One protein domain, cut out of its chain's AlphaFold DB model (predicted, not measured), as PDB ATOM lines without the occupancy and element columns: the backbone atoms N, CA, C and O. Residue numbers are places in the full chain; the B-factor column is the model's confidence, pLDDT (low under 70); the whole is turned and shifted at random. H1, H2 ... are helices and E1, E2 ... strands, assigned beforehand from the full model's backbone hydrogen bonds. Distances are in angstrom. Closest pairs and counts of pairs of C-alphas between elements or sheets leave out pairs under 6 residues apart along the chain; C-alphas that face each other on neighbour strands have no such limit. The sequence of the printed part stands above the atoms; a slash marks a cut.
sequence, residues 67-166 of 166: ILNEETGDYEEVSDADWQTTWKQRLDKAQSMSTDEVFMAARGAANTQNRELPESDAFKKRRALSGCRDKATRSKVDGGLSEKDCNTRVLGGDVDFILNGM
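Overview. This is residues 67 to 166 of the 166 residues of the protein "Hypothetical protein" of Ditylum brightwellii (UniProt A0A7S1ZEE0). A small head of helices, with H5 and H6 packed on H3 and H4 at its corner, stands at one end of a long, thin arm in which the chain passes from a small loop with E1 through H1 to H2. Residues 79 to 92, of which 83 to 92 belong to H1, stick out free, and so does the loop of residues 115 to 120. The printed part has 100 residues with one named strand and then six named helices, E1 H1 H2 H3 H4 H5 H6, and is mostly helix. It is only just loose, close to extended, with a radius of gyration of the C-alphas of 18.9 A and spans of 58 by 33 by 18 A.

Arrangement. Begin at residues 67 to 68, which pair antiparallel with residues 75 to 76 of E1, residues 75 to 77; E1 pairs with no named strand. H1, residues 83 to 96, is close to but not clearly touching H2, residues 99 to 106, at a steep tilt of 61 degrees; C-alphas 94 and 102 are closest, 7.6 A apart. The hub is H3, residues 121 to 133. It only just touches H4, residues 135 to 140, only at the corner, with 3 pairs of C-alphas within 8 A; C-alphas 131 and 137 are closest, 5.8 A apart. H5, residues 147 to 155, touches H3 at a shallow tilt of 6 degrees, opposite ways; C-alphas 132 and 150 are closest, 5.5 A apart. H6, residues 160 to 163, touches H3; C-alphas 128 and 163 are closest, 5.9 A apart. In H1 to H5 every O i to N i+4 pair is within hydrogen-bond range; H6 is too short for one.

Along the chain. Find C-alpha 83 at (49.413, -50.127, 40.392); from there H1 runs 19.7 A to C-alpha 96. H3 starts at C-alpha 121, (28.527, -24.034, 39.679), and runs 18.7 A; H5 measures 12.1 A and H2 10.7 A. H6 ends at C-alpha 163, (20.404, -30.293, 33.415).

Size, cuts and confidence. The C-alphas of Asp 74 and Gly 143, the two farthest apart, are 59.7 A apart. The printed part has no cut; the link from H2 to H3, 14 residues, is long, and pLDDT is under 70 at residues 108 to 116.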
ATOM      1  N   ILE A  67      57.850 -37.613  49.511       83.00
ATOM      2  CA  ILE A  67      57.427 -36.322  48.967       83.00
ATOM      3  C   ILE A  67      57.595 -35.289  50.082       83.00
ATOM      4  O   ILE A  67      57.206 -35.533  51.221       83.00
ATOM      5  N   LEU A  68      58.227 -34.155  49.767       87.25
ATOM      6  CA  LEU A  68      58.370 -33.051  50.714       87.25
ATOM      7  C   LEU A  68      56.987 -32.438  50.952       87.25
ATOM      8  O   LEU A  68      56.386 -31.910  50.016       87.25
ATOM      9  N   ASN A  69      56.490 -32.512  52.184       84.50
ATOM     10  CA  ASN A  69      55.270 -31.820  52.568       84.50
ATOM     11  C   ASN A  69      55.598 -30.328  52.749       84.50
ATOM     12  O   ASN A  69      56.347 -29.961  53.655       84.50
ATOM     13  N   GLU A  70      55.065 -29.463  51.881       85.25
ATOM     14  CA  GLU A  70      55.341 -28.016  51.890       85.25
ATOM     15  C   GLU A  70      54.821 -27.304  53.154       85.25
ATOM     16  O   GLU A  70      55.308 -26.223  53.483       85.25
ATOM     17  N   GLU A  71      53.872 -27.902  53.884       81.50
ATOM     18  CA  GLU A  71      53.309 -27.328  55.114       81.50
ATOM     19  C   GLU A  71      54.157 -27.648  56.354       81.50
ATOM     20  O   GLU A  71      54.345 -26.788  57.216       81.50
ATOM     21  N   THR A  72      54.695 -28.868  56.436       83.38
ATOM     22  CA  THR A  72      55.474 -29.347  57.596       83.38
ATOM     23  C   THR A  72      56.985 -29.197  57.382       83.38
ATOM     24  O   THR A  72      57.742 -29.103  58.343       83.38
ATOM     25  N   GLY A  73      57.441 -29.153  56.125       88.06
ATOM     26  CA  GLY A  73      58.860 -29.142  55.753       88.06
ATOM     27  C   GLY A  73      59.555 -30.505  55.869       88.06
ATOM     28  O   GLY A  73      60.747 -30.602  55.581       88.06
ATOM     29  N   ASP A  74      58.817 -31.548  56.253       88.50
ATOM     30  CA  ASP A  74      59.304 -32.917  56.398       88.50
ATOM     31  C   ASP A  74      58.999 -33.764  55.151       88.50
ATOM     32  O   ASP A  74      58.043 -33.521  54.408       88.50
ATOM     33  N   TYR A  75      59.827 -34.780  54.915       85.19
ATOM     34  CA  TYR A  75      59.607 -35.777  53.869       85.19
ATOM     35  C   TYR A  75      58.644 -36.860  54.372       85.19
ATOM     36  O   TYR A  75      59.006 -37.649  55.244       85.19
ATOM     37  N   GLU A  76      57.443 -36.935  53.800       85.19
ATOM     38  CA  GLU A  76      56.465 -37.975  54.132       85.19
ATOM     39  C   GLU A  76      56.608 -39.183  53.204       85.19
ATOM     40  O   GLU A  76      56.731 -39.030  51.984       85.19
ATOM     41  N   GLU A  77      56.583 -40.390  53.784       81.31
ATOM     42  CA  GLU A  77      56.566 -41.628  53.010       81.31
ATOM     43  C   GLU A  77      55.180 -41.821  52.390       81.31
ATOM     44  O   GLU A  77      54.205 -42.140  53.075       81.31
ATOM     45  N   VAL A  78      55.089 -41.639  51.076       79.12
ATOM     46  CA  VAL A  78      53.862 -41.929  50.344       79.12
ATOM     47  C   VAL A  78      53.879 -43.406  49.990       79.12
ATOM     48  O   VAL A  78      54.648 -43.861  49.145       79.12
ATOM     49  N   SER A  79      53.014 -44.162  50.665       78.25
ATOM     50  CA  SER A  79      52.738 -45.555  50.322       78.25
ATOM     51  C   SER A  79      52.219 -45.623  48.887       78.25
ATOM     52  O   SER A  79      51.065 -45.275  48.626       78.25
ATOM     53  N   ASP A  80      53.044 -46.125  47.970       70.31
ATOM     54  CA  ASP A  80      52.620 -46.415  46.606       70.31
ATOM     55  C   ASP A  80      51.462 -47.421  46.640       70.31
ATOM     56  O   ASP A  80      51.620 -48.579  47.037       70.31
ATOM     57  N   ALA A  81      50.273 -46.982  46.224       76.25
ATOM     58  CA  ALA A  81      49.181 -47.905  45.971       76.25
ATOM     59  C   ALA A  81      49.610 -48.880  44.865       76.25
ATOM     60  O   ALA A  81      50.154 -48.461  43.839       76.25
ATOM     61  N   ASP A  82      49.354 -50.179  45.055       87.12
ATOM     62  CA  ASP A  82      49.692 -51.189  44.054       87.12
ATOM     63  C   ASP A  82      49.055 -50.809  42.708       87.12
ATOM     64  O   ASP A  82      47.832 -50.653  42.589       87.12
ATOM     65  N   TRP A  83      49.887 -50.615  41.683       83.12
ATOM     66  CA  TRP A  83      49.413 -50.127  40.392       83.12
ATOM     67  C   TRP A  83      48.400 -51.106  39.793       83.12
ATOM     68  O   TRP A  83      47.440 -50.664  39.166       83.12
ATOM     69  N   GLN A  84      48.552 -52.412  40.030       89.50
ATOM     70  CA  GLN A  84      47.640 -53.425  39.513       89.50
ATOM     71  C   GLN A  84      46.255 -53.303  40.164       89.50
ATOM     72  O   GLN A  84      45.246 -53.314  39.452       89.50
ATOM     73  N   THR A  85      46.181 -53.094  41.482       87.56
ATOM     74  CA  THR A  85      44.909 -52.788  42.161       87.56
ATOM     75  C   THR A  85      44.295 -51.473  41.681       87.56
ATOM     76  O   THR A  85      43.104 -51.433  41.372       87.56
ATOM     77  N   THR A  86      45.099 -50.421  41.514       85.31
ATOM     78  CA  THR A  86      44.638 -49.105  41.044       85.31
ATOM     79  C   THR A  86      44.082 -49.182  39.620       85.31
ATOM     80  O   THR A  86      43.037 -48.609  39.307       85.31
ATOM     81  N   TRP A  87      44.756 -49.918  38.738       85.50
ATOM     82  CA  TRP A  87      44.294 -50.155  37.374       85.50
ATOM     83  C   TRP A  87      43.020 -50.991  37.342       85.50
ATOM     84  O   TRP A  87      42.109 -50.662  36.586       85.50
ATOM     85  N   LYS A  88      42.921 -52.018  38.190       91.69
ATOM     86  CA  LYS A  88      41.705 -52.825  38.310       91.69
ATOM     87  C   LYS A  88      40.519 -51.982  38.777       91.69
ATOM     88  O   LYS A  88      39.479 -52.019  38.138       91.69
ATOM     89  N   GLN A  89      40.701 -51.125  39.782       87.69
ATOM     90  CA  GLN A  89      39.664 -50.187  40.225       87.69
ATOM     91  C   GLN A  89      39.220 -49.235  39.105       87.69
ATOM     92  O   GLN A  89      38.027 -48.982  38.940       87.69
ATOM     93  N   ARG A  90      40.160 -48.713  38.306       83.62
ATOM     94  CA  ARG A  90      39.836 -47.858  37.149       83.62
ATOM     95  C   ARG A  90      39.079 -48.625  36.066       83.62
ATOM     96  O   ARG A  90      38.160 -48.065  35.475       83.62
ATOM     97  N   LEU A  91      39.447 -49.882  35.820       86.75
ATOM     98  CA  LEU A  91      38.774 -50.751  34.860       86.75
ATOM     99  C   LEU A  91      37.362 -51.114  35.327       86.75
ATOM    100  O   LEU A  91      36.425 -50.930  34.563       86.75
ATOM    101  N   ASP A  92      37.197 -51.548  36.575       88.69
ATOM    102  CA  ASP A  92      35.898 -51.887  37.168       88.69
ATOM    103  C   ASP A  92      34.973 -50.654  37.184       88.69
ATOM    104  O   ASP A  92      33.780 -50.735  36.874       88.69
ATOM    105  N   LYS A  93      35.533 -49.465  37.445       84.12
ATOM    106  CA  LYS A  93      34.814 -48.188  37.328       84.12
ATOM    107  C   LYS A  93      34.401 -47.875  35.887       84.12
ATOM    108  O   LYS A  93      33.298 -47.396  35.664       84.12
ATOM    109  N   ALA A  94      35.261 -48.139  34.906       77.75
ATOM    110  CA  ALA A  94      34.916 -47.945  33.500       77.75
ATOM    111  C   ALA A  94      33.878 -48.972  33.012       77.75
ATOM    112  O   ALA A  94      33.012 -48.622  32.219       77.75
ATOM    113  N   GLN A  95      33.941 -50.216  33.497       85.00
ATOM    114  CA  GLN A  95      33.004 -51.291  33.156       85.00
ATOM    115  C   GLN A  95      31.621 -51.108  33.786       85.00
ATOM    116  O   GLN A  95      30.628 -51.529  33.201       85.00
ATOM    117  N   SER A  96      31.550 -50.499  34.970       84.12
ATOM    118  CA  SER A  96      30.275 -50.180  35.625       84.12
ATOM    119  C   SER A  96      29.554 -48.985  35.000       84.12
ATOM    120  O   SER A  96      28.360 -48.819  35.236       84.12
ATOM    121  N   MET A  97      30.237 -48.176  34.185       77.00
ATOM    122  CA  MET A  97      29.607 -47.099  33.424       77.00
ATOM    123  C   MET A  97      28.999 -47.634  32.127       77.00
ATOM    124  O   MET A  97      29.638 -48.367  31.371       77.00
ATOM    125  N   SER A  98      27.771 -47.214  31.830       81.56
ATOM    126  CA  SER A  98      27.165 -47.478  30.523       81.56
ATOM    127  C   SER A  98      27.933 -46.754  29.406       81.56
ATOM    128  O   SER A  98      28.572 -45.724  29.633       81.56
ATOM    129  N   THR A  99      27.876 -47.259  28.169       80.50
ATOM    130  CA  THR A  99      28.572 -46.634  27.027       80.50
ATOM    131  C   THR A  99      28.183 -45.168  26.839       80.50
ATOM    132  O   THR A  99      29.051 -44.338  26.574       80.50
ATOM    133  N   ASP A 100      26.907 -44.833  27.037       74.44
ATOM    134  CA  ASP A 100      26.419 -43.454  26.953       74.44
ATOM    135  C   ASP A 100      27.000 -42.568  28.058       74.44
ATOM    136  O   ASP A 100      27.447 -41.454  27.777       74.44
ATOM    137  N   GLU A 101      27.101 -43.061  29.295       72.56
ATOM    138  CA  GLU A 101      27.775 -42.327  30.371       72.56
ATOM    139  C   GLU A 101      29.256 -42.097  30.084       72.56
ATOM    140  O   GLU A 101      29.777 -41.036  30.421       72.56
ATOM    141  N   VAL A 102      29.948 -43.046  29.448       75.56
ATOM    142  CA  VAL A 102      31.354 -42.863  29.058       75.56
ATOM    143  C   VAL A 102      31.485 -41.728  28.042       75.56
ATOM    144  O   VAL A 102      32.354 -40.865  28.194       75.56
ATOM    145  N   PHE A 103      30.599 -41.664  27.042       78.69
ATOM    146  CA  PHE A 103      30.603 -40.571  26.065       78.69
ATOM    147  C   PHE A 103      30.233 -39.224  26.687       78.69
ATOM    148  O   PHE A 103      30.814 -38.199  26.321       78.69
ATOM    149  N   MET A 104      29.307 -39.208  27.642       73.19
ATOM    150  CA  MET A 104      28.937 -37.991  28.363       73.19
ATOM    151  C   MET A 104      30.068 -37.522  29.288       73.19
ATOM    152  O   MET A 104      30.451 -36.350  29.241       73.19
ATOM    153  N   ALA A 105      30.702 -38.434  30.024       73.94
ATOM    154  CA  ALA A 105      31.864 -38.138  30.857       73.94
ATOM    155  C   ALA A 105      33.040 -37.599  30.033       73.94
ATOM    156  O   ALA A 105      33.633 -36.586  30.405       73.94
ATOM    157  N   ALA A 106      33.321 -38.200  28.872       73.19
ATOM    158  CA  ALA A 106      34.347 -37.722  27.944       73.19
ATOM    159  C   ALA A 106      34.054 -36.310  27.397       73.19
ATOM    160  O   ALA A 106      34.975 -35.562  27.080       73.19
ATOM    161  N   ARG A 107      32.778 -35.912  27.322       72.06
ATOM    162  CA  ARG A 107      32.345 -34.561  26.921       72.06
ATOM    163  C   ARG A 107      32.339 -33.548  28.070       72.06
ATOM    164  O   ARG A 107      31.967 -32.395  27.854       72.06
ATOM    165  N   GLY A 108      32.767 -33.947  29.267       67.12
ATOM    166  CA  GLY A 108      32.823 -33.087  30.450       67.12
ATOM    167  C   GLY A 108      31.567 -33.125  31.325       67.12
ATOM    168  O   GLY A 108      31.515 -32.409  32.324       67.12
ATOM    169  N   ALA A 109      30.585 -33.974  31.008       65.38
ATOM    170  CA  ALA A 109      29.483 -34.315  31.901       65.38
ATOM    171  C   ALA A 109      29.928 -35.466  32.815       65.38
ATOM    172  O   ALA A 109      29.546 -36.615  32.613       65.38
ATOM    173  N   ALA A 110      30.828 -35.185  33.763       64.38
ATOM    174  CA  ALA A 110      31.321 -36.235  34.655       64.38
ATOM    175  C   ALA A 110      30.177 -36.854  35.475       64.38
ATOM    176  O   ALA A 110      29.167 -36.203  35.749       64.38
ATOM    177  N   ASN A 111      30.372 -38.114  35.861       61.91
ATOM    178  CA  ASN A 111      29.353 -38.941  36.489       61.91
ATOM    179  C   ASN A 111      28.859 -38.310  37.809       61.91
ATOM    180  O   ASN A 111      29.651 -38.088  38.727       61.91
ATOM    181  N   THR A 112      27.570 -37.979  37.890       66.50
ATOM    182  CA  THR A 112      26.958 -37.301  39.045       66.50
ATOM    183  C   THR A 112      26.710 -38.244  40.214       66.50
ATOM    184  O   THR A 112      26.659 -37.789  41.352       66.50
ATOM    185  N   GLN A 113      26.587 -39.549  39.953       59.06
ATOM    186  CA  GLN A 113      26.178 -40.538  40.955       59.06
ATOM    187  C   GLN A 113      27.308 -40.961  41.904       59.06
ATOM    188  O   GLN A 113      27.032 -41.398  43.012       59.06
ATOM    189  N   ASN A 114      28.574 -40.800  41.503       58.78
ATOM    190  CA  ASN A 114      29.744 -41.281  42.252       58.78
ATOM    191  C   ASN A 114      30.692 -40.148  42.688       58.78
ATOM    192  O   ASN A 114      31.916 -40.306  42.654       58.78
ATOM    193  N   ARG A 115      30.155 -38.976  43.060       62.22
ATOM    194  CA  ARG A 115      30.961 -37.872  43.616       62.22
ATOM    195  C   ARG A 115      30.739 -37.722  45.116       62.22
ATOM    196  O   ARG A 115      29.611 -37.617  45.571       62.22
ATOM    197  N   GLU A 116      31.846 -37.630  45.851       61.38
ATOM    198  CA  GLU A 116      31.869 -37.369  47.299       61.38
ATOM    199  C   GLU A 116      31.658 -35.886  47.651       61.38
ATOM    200  O   GLU A 116      31.331 -35.565  48.789       61.38
ATOM    201  N   LEU A 117      31.835 -34.971  46.689       73.00
ATOM    202  CA  LEU A 117      31.803 -33.523  46.923       73.00
ATOM    203  C   LEU A 117      30.591 -32.850  46.260       73.00
ATOM    204  O   LEU A 117      30.225 -33.234  45.142       73.00
ATOM    205  N   PRO A 118      30.019 -31.801  46.891       72.94
ATOM    206  CA  PRO A 118      28.931 -31.020  46.313       72.94
ATOM    207  C   PRO A 118      29.352 -30.376  44.981       72.94
ATOM    208  O   PRO A 118      30.475 -29.892  44.816       72.94
ATOM    209  N   GLU A 119      28.450 -30.405  44.001       74.19
ATOM    210  CA  GLU A 119      28.714 -29.960  42.630       74.19
ATOM    211  C   GLU A 119      28.909 -28.435  42.577       74.19
ATOM    212  O   GLU A 119      28.002 -27.677  42.915       74.19
ATOM    213  N   SER A 120      30.086 -27.975  42.134       85.25
ATOM    214  CA  SER A 120      30.350 -26.545  41.953       85.25
ATOM    215  C   SER A 120      29.623 -25.980  40.730       85.25
ATOM    216  O   SER A 120      29.460 -26.661  39.713       85.25
ATOM    217  N   ASP A 121      29.251 -24.699  40.776       86.50
ATOM    218  CA  ASP A 121      28.527 -24.034  39.679       86.50
ATOM    219  C   ASP A 121      29.309 -24.050  38.360       86.50
ATOM    220  O   ASP A 121      28.747 -24.232  37.276       86.50
ATOM    221  N   ALA A 122      30.639 -23.948  38.440       85.88
ATOM    222  CA  ALA A 122      31.518 -24.072  37.282       85.88
ATOM    223  C   ALA A 122      31.386 -25.442  36.599       85.88
ATOM    224  O   ALA A 122      31.468 -25.542  35.373       85.88
ATOM    225  N   PHE A 123      31.178 -26.502  37.379       83.88
ATOM    226  CA  PHE A 123      30.986 -27.842  36.851       83.88
ATOM    227  C   PHE A 123      29.590 -28.003  36.232       83.88
ATOM    228  O   PHE A 123      29.497 -28.456  35.087       83.88
ATOM    229  N   LYS A 124      28.533 -27.536  36.913       87.94
ATOM    230  CA  LYS A 124      27.163 -27.507  36.364       87.94
ATOM    231  C   LYS A 124      27.119 -26.811  35.009       87.94
ATOM    232  O   LYS A 124      26.562 -27.343  34.053       87.94
ATOM    233  N   LYS A 125      27.808 -25.673  34.884       90.31
ATOM    234  CA  LYS A 125      27.917 -24.914  33.632       90.31
ATOM    235  C   LYS A 125      28.594 -25.702  32.508       90.31
ATOM    236  O   LYS A 125      28.104 -25.696  31.383       90.31
ATOM    237  N   ARG A 126      29.691 -26.416  32.786       87.81
ATOM    238  CA  ARG A 126      30.378 -27.259  31.780       87.81
ATOM    239  C   ARG A 126      29.484 -28.394  31.291       87.81
ATOM    240  O   ARG A 126      29.411 -28.645  30.089       87.81
ATOM    241  N   ARG A 127      28.767 -29.035  32.211       86.25
ATOM    242  CA  ARG A 127      27.824 -30.105  31.895       86.25
ATOM    243  C   ARG A 127      26.632 -29.576  31.094       86.25
ATOM    244  O   ARG A 127      26.316 -30.132  30.046       86.25
ATOM    245  N   ALA A 128      26.059 -28.446  31.490       90.69
ATOM    246  CA  ALA A 128      24.993 -27.780  30.750       90.69
ATOM    247  C   ALA A 128      25.415 -27.411  29.313       90.69
ATOM    248  O   ALA A 128      24.694 -27.707  28.361       90.69
ATOM    249  N   LEU A 129      26.630 -26.876  29.126       91.44
ATOM    250  CA  LEU A 129      27.193 -26.599  27.795       91.44
ATOM    251  C   LEU A 129      27.366 -27.873  26.958       91.44
ATOM    252  O   LEU A 129      27.132 -27.855  25.749       91.44
ATOM    253  N   SER A 130      27.751 -28.991  27.579       89.06
ATOM    254  CA  SER A 130      27.829 -30.276  26.877       89.06
ATOM    255  C   SER A 130      26.450 -30.761  26.405       89.06
ATOM    256  O   SER A 130      26.336 -31.250  25.282       89.06
ATOM    257  N   GLY A 131      25.394 -30.521  27.194       88.56
ATOM    258  CA  GLY A 131      24.005 -30.801  26.810       88.56
ATOM    259  C   GLY A 131      23.509 -29.946  25.662       88.56
ATOM    260  O   GLY A 131      22.844 -30.452  24.765       88.56
ATOM    261  N   CYS A 132      23.892 -28.669  25.636       90.44
ATOM    262  CA  CYS A 132      23.552 -27.781  24.529       90.44
ATOM    263  C   CYS A 132      24.164 -28.220  23.194       90.44
ATOM    264  O   CYS A 132      23.585 -27.945  22.147       90.44
ATOM    265  N   ARG A 133      25.303 -28.922  23.188       89.06
ATOM    266  CA  ARG A 133      25.879 -29.454  21.939       89.06
ATOM    267  C   ARG A 133      25.084 -30.644  21.411       89.06
ATOM    268  O   ARG A 133      24.968 -30.817  20.198       89.06
ATOM    269  N   ASP A 134      24.487 -31.433  22.294       87.56
ATOM    270  CA  ASP A 134      23.720 -32.602  21.896       87.56
ATOM    271  C   ASP A 134      22.325 -32.225  21.373       87.56
ATOM    272  O   ASP A 134      21.546 -31.512  22.009       87.56
ATOM    273  N   LYS A 135      21.994 -32.700  20.170       88.38
ATOM    274  CA  LYS A 135      20.686 -32.443  19.558       88.38
ATOM    275  C   LYS A 135      19.587 -33.224  20.277       88.38
ATOM    276  O   LYS A 135      18.486 -32.698  20.419       88.38
ATOM    277  N   ALA A 136      19.872 -34.446  20.733       86.75
ATOM    278  CA  ALA A 136      18.883 -35.273  21.418       86.75
ATOM    279  C   ALA A 136      18.475 -34.634  22.750       86.75
ATOM    280  O   ALA A 136      17.286 -34.429  22.980       86.75
ATOM    281  N   THR A 137      19.451 -34.219  23.559       85.38
ATOM    282  CA  THR A 137      19.212 -33.480  24.805       85.38
ATOM    283  C   THR A 137      18.429 -32.193  24.546       85.38
ATOM    284  O   THR A 137      17.355 -32.026  25.110       85.38
ATOM    285  N   ARG A 138      18.865 -31.327  23.619       89.00
ATOM    286  CA  ARG A 138      18.134 -30.084  23.290       89.00
ATOM    287  C   ARG A 138      16.690 -30.297  22.850       89.00
ATOM    288  O   ARG A 138      15.846 -29.464  23.139       89.00
ATOM    289  N   SER A 139      16.405 -31.388  22.145       87.50
ATOM    290  CA  SER A 139      15.049 -31.686  21.663       87.50
ATOM    291  C   SER A 139      14.089 -32.039  22.803       87.50
ATOM    292  O   SER A 139      12.885 -31.846  22.663       87.50
ATOM    293  N   LYS A 140      14.610 -32.547  23.928       85.31
ATOM    294  CA  LYS A 140      13.821 -32.864  25.127       85.31
ATOM    295  C   LYS A 140      13.457 -31.622  25.935       85.31
ATOM    296  O   LYS A 140      12.537 -31.681  26.746       85.31
ATOM    297  N   VAL A 141      14.174 -30.518  25.734       84.12
ATOM    298  CA  VAL A 141      14.056 -29.327  26.572       84.12
ATOM    299  C   VAL A 141      13.441 -28.185  25.773       84.12
ATOM    300  O   VAL A 141      13.950 -27.795  24.722       84.12
ATOM    301  N   ASP A 142      12.332 -27.659  26.290       70.31
ATOM    302  CA  ASP A 142      11.739 -26.376  25.890       70.31
ATOM    303  C   ASP A 142      11.493 -26.239  24.365       70.31
ATOM    304  O   ASP A 142      11.715 -25.197  23.752       70.31
ATOM    305  N   GLY A 143      11.050 -27.328  23.721       75.88
ATOM    306  CA  GLY A 143      10.603 -27.322  22.321       75.88
ATOM    307  C   GLY A 143      11.706 -27.390  21.260       75.88
ATOM    308  O   GLY A 143      11.414 -27.187  20.081       75.88
ATOM    309  N   GLY A 144      12.951 -27.707  21.636       75.19
ATOM    310  CA  GLY A 144      14.052 -27.871  20.683       75.19
ATOM    311  C   GLY A 144      14.793 -26.571  20.386       75.19
ATOM    312  O   GLY A 144      14.877 -26.149  19.231       75.19
ATOM    313  N   LEU A 145      15.360 -25.946  21.426       87.12
ATOM    314  CA  LEU A 145      16.172 -24.735  21.275       87.12
ATOM    315  C   LEU A 145      17.318 -24.916  20.270       87.12
ATOM    316  O   LEU A 145      17.965 -25.967  20.179       87.12
ATOM    317  N   SER A 146      17.641 -23.826  19.572       91.81
ATOM    318  CA  SER A 146      18.866 -23.755  18.783       91.81
ATOM    319  C   SER A 146      20.101 -23.854  19.693       91.81
ATOM    320  O   SER A 146      20.063 -23.532  20.882       91.81
ATOM    321  N   GLU A 147      21.230 -24.305  19.140       92.44
ATOM    322  CA  GLU A 147      22.477 -24.458  19.915       92.44
ATOM    323  C   GLU A 147      22.931 -23.138  20.530       92.44
ATOM    324  O   GLU A 147      23.385 -23.078  21.671       92.44
ATOM    325  N   LYS A 148      22.787 -22.069  19.743       93.69
ATOM    326  CA  LYS A 148      23.212 -20.725  20.103       93.69
ATOM    327  C   LYS A 148      22.394 -20.195  21.277       93.69
ATOM    328  O   LYS A 148      22.970 -19.637  22.211       93.69
ATOM    329  N   ASP A 149      21.085 -20.413  21.253       93.88
ATOM    330  CA  ASP A 149      20.188 -19.935  22.306       93.88
ATOM    331  C   ASP A 149      20.393 -20.733  23.596       93.88
ATOM    332  O   ASP A 149      20.488 -20.150  24.675       93.88
ATOM    333  N   CYS A 150      20.582 -22.052  23.474       93.38
ATOM    334  CA  CYS A 150      20.923 -22.916  24.603       93.38
ATOM    335  C   CYS A 150      22.227 -22.463  25.277       93.38
ATOM    336  O   CYS A 150      22.252 -22.211  26.481       93.38
ATOM    337  N   ASN A 151      23.295 -22.262  24.495       94.12
ATOM    338  CA  ASN A 151      24.573 -21.783  25.021       94.12
ATOM    339  C   ASN A 151      24.444 -20.398  25.668       94.12
ATOM    340  O   ASN A 151      25.050 -20.157  26.705       94.12
ATOM    341  N   THR A 152      23.641 -19.498  25.096       95.62
ATOM    342  CA  THR A 152      23.438 -18.150  25.650       95.62
ATOM    343  C   THR A 152      22.762 -18.204  27.023       95.62
ATOM    344  O   THR A 152      23.239 -17.551  27.952       95.62
ATOM    345  N   ARG A 153      21.719 -19.032  27.195       93.75
ATOM    346  CA  ARG A 153      21.048 -19.234  28.498       93.75
ATOM    347  C   ARG A 153      21.991 -19.826  29.542       93.75
ATOM    348  O   ARG A 153      22.125 -19.275  30.633       93.75
ATOM    349  N   VAL A 154      22.732 -20.870  29.166       94.25
ATOM    350  CA  VAL A 154      23.725 -21.508  30.043       94.25
ATOM    351  C   VAL A 154      24.839 -20.536  30.441       94.25
ATOM    352  O   VAL A 154      25.291 -20.520  31.588       94.25
ATOM    353  N   LEU A 155      25.295 -19.687  29.516       93.50
ATOM    354  CA  LEU A 155      26.282 -18.654  29.820       93.50
ATOM    355  C   LEU A 155      25.729 -17.575  30.756       93.50
ATOM    356  O   LEU A 155      26.498 -17.107  31.602       93.50
ATOM    357  N   GLY A 156      24.434 -17.262  30.645       93.06
ATOM    358  CA  GLY A 156      23.682 -16.355  31.514       93.06
ATOM    359  C   GLY A 156      23.358 -16.899  32.910       93.06
ATOM    360  O   GLY A 156      22.845 -16.149  33.731       93.06
ATOM    361  N   GLY A 157      23.690 -18.162  33.201       92.06
ATOM    362  CA  GLY A 157      23.524 -18.775  34.525       92.06
ATOM    363  C   GLY A 157      22.282 -19.655  34.674       92.06
ATOM    364  O   GLY A 157      22.139 -20.322  35.692       92.06
ATOM    365  N   ASP A 158      21.432 -19.726  33.650       91.62
ATOM    366  CA  ASP A 158      20.315 -20.668  33.605       91.62
ATOM    367  C   ASP A 158      20.848 -22.032  33.148       91.62
ATOM    368  O   ASP A 158      20.948 -22.318  31.957       91.62
ATOM    369  N   VAL A 159      21.320 -22.836  34.100       92.06
ATOM    370  CA  VAL A 159      21.854 -24.189  33.854       92.06
ATOM    371  C   VAL A 159      20.827 -25.278  34.143       92.06
ATOM    372  O   VAL A 159      20.884 -26.345  33.535       92.06
ATOM    373  N   ASP A 160      19.863 -25.019  35.022       89.75
ATOM    374  CA  ASP A 160      18.954 -26.052  35.517       89.75
ATOM    375  C   ASP A 160      17.973 -26.532  34.440       89.75
ATOM    376  O   ASP A 160      17.630 -27.713  34.417       89.75
ATOM    377  N   PHE A 161      17.577 -25.672  33.491       90.06
ATOM    378  CA  PHE A 161      16.650 -26.065  32.424       90.06
ATOM    379  C   PHE A 161      17.188 -27.245  31.597       90.06
ATOM    380  O   PHE A 161      16.460 -28.203  31.344       90.06
ATOM    381  N   ILE A 162      18.472 -27.212  31.220       88.94
ATOM    382  CA  ILE A 162      19.084 -28.273  30.417       88.94
ATOM    383  C   ILE A 162      19.489 -29.462  31.287       88.94
ATOM    384  O   ILE A 162      19.332 -30.599  30.857       88.94
ATOM    385  N   LEU A 163      19.970 -29.223  32.513       86.81
ATOM    386  CA  LEU A 163      20.404 -30.293  33.415       86.81
ATOM    387  C   LEU A 163      19.241 -31.175  33.883       86.81
ATOM    388  O   LEU A 163      19.456 -32.363  34.093       86.81
ATOM    389  N   ASN A 164      18.033 -30.618  33.998       85.19
ATOM    390  CA  ASN A 164      16.818 -31.366  34.326       85.19
ATOM    391  C   ASN A 164      16.231 -32.134  33.128       85.19
ATOM    392  O   ASN A 164      15.399 -33.016  33.323       85.19
ATOM    393  N   GLY A 165      16.629 -31.791  31.896       76.50
ATOM    394  CA  GLY A 165      16.172 -32.453  30.668       76.50
ATOM    395  C   GLY A 165      17.124 -33.522  30.114       76.50
ATOM    396  O   GLY A 165      16.799 -34.156  29.105       76.50
ATOM    397  N   MET A 166      18.298 -33.684  30.738       74.56
ATOM    398  CA  MET A 166      19.290 -34.731  30.452       74.56
ATOM    399  C   MET A 166      18.845 -36.076  31.013       74.56
ATOM    400  O   MET A 166      18.744 -37.024  30.196       74.56
TER     401      MET A 166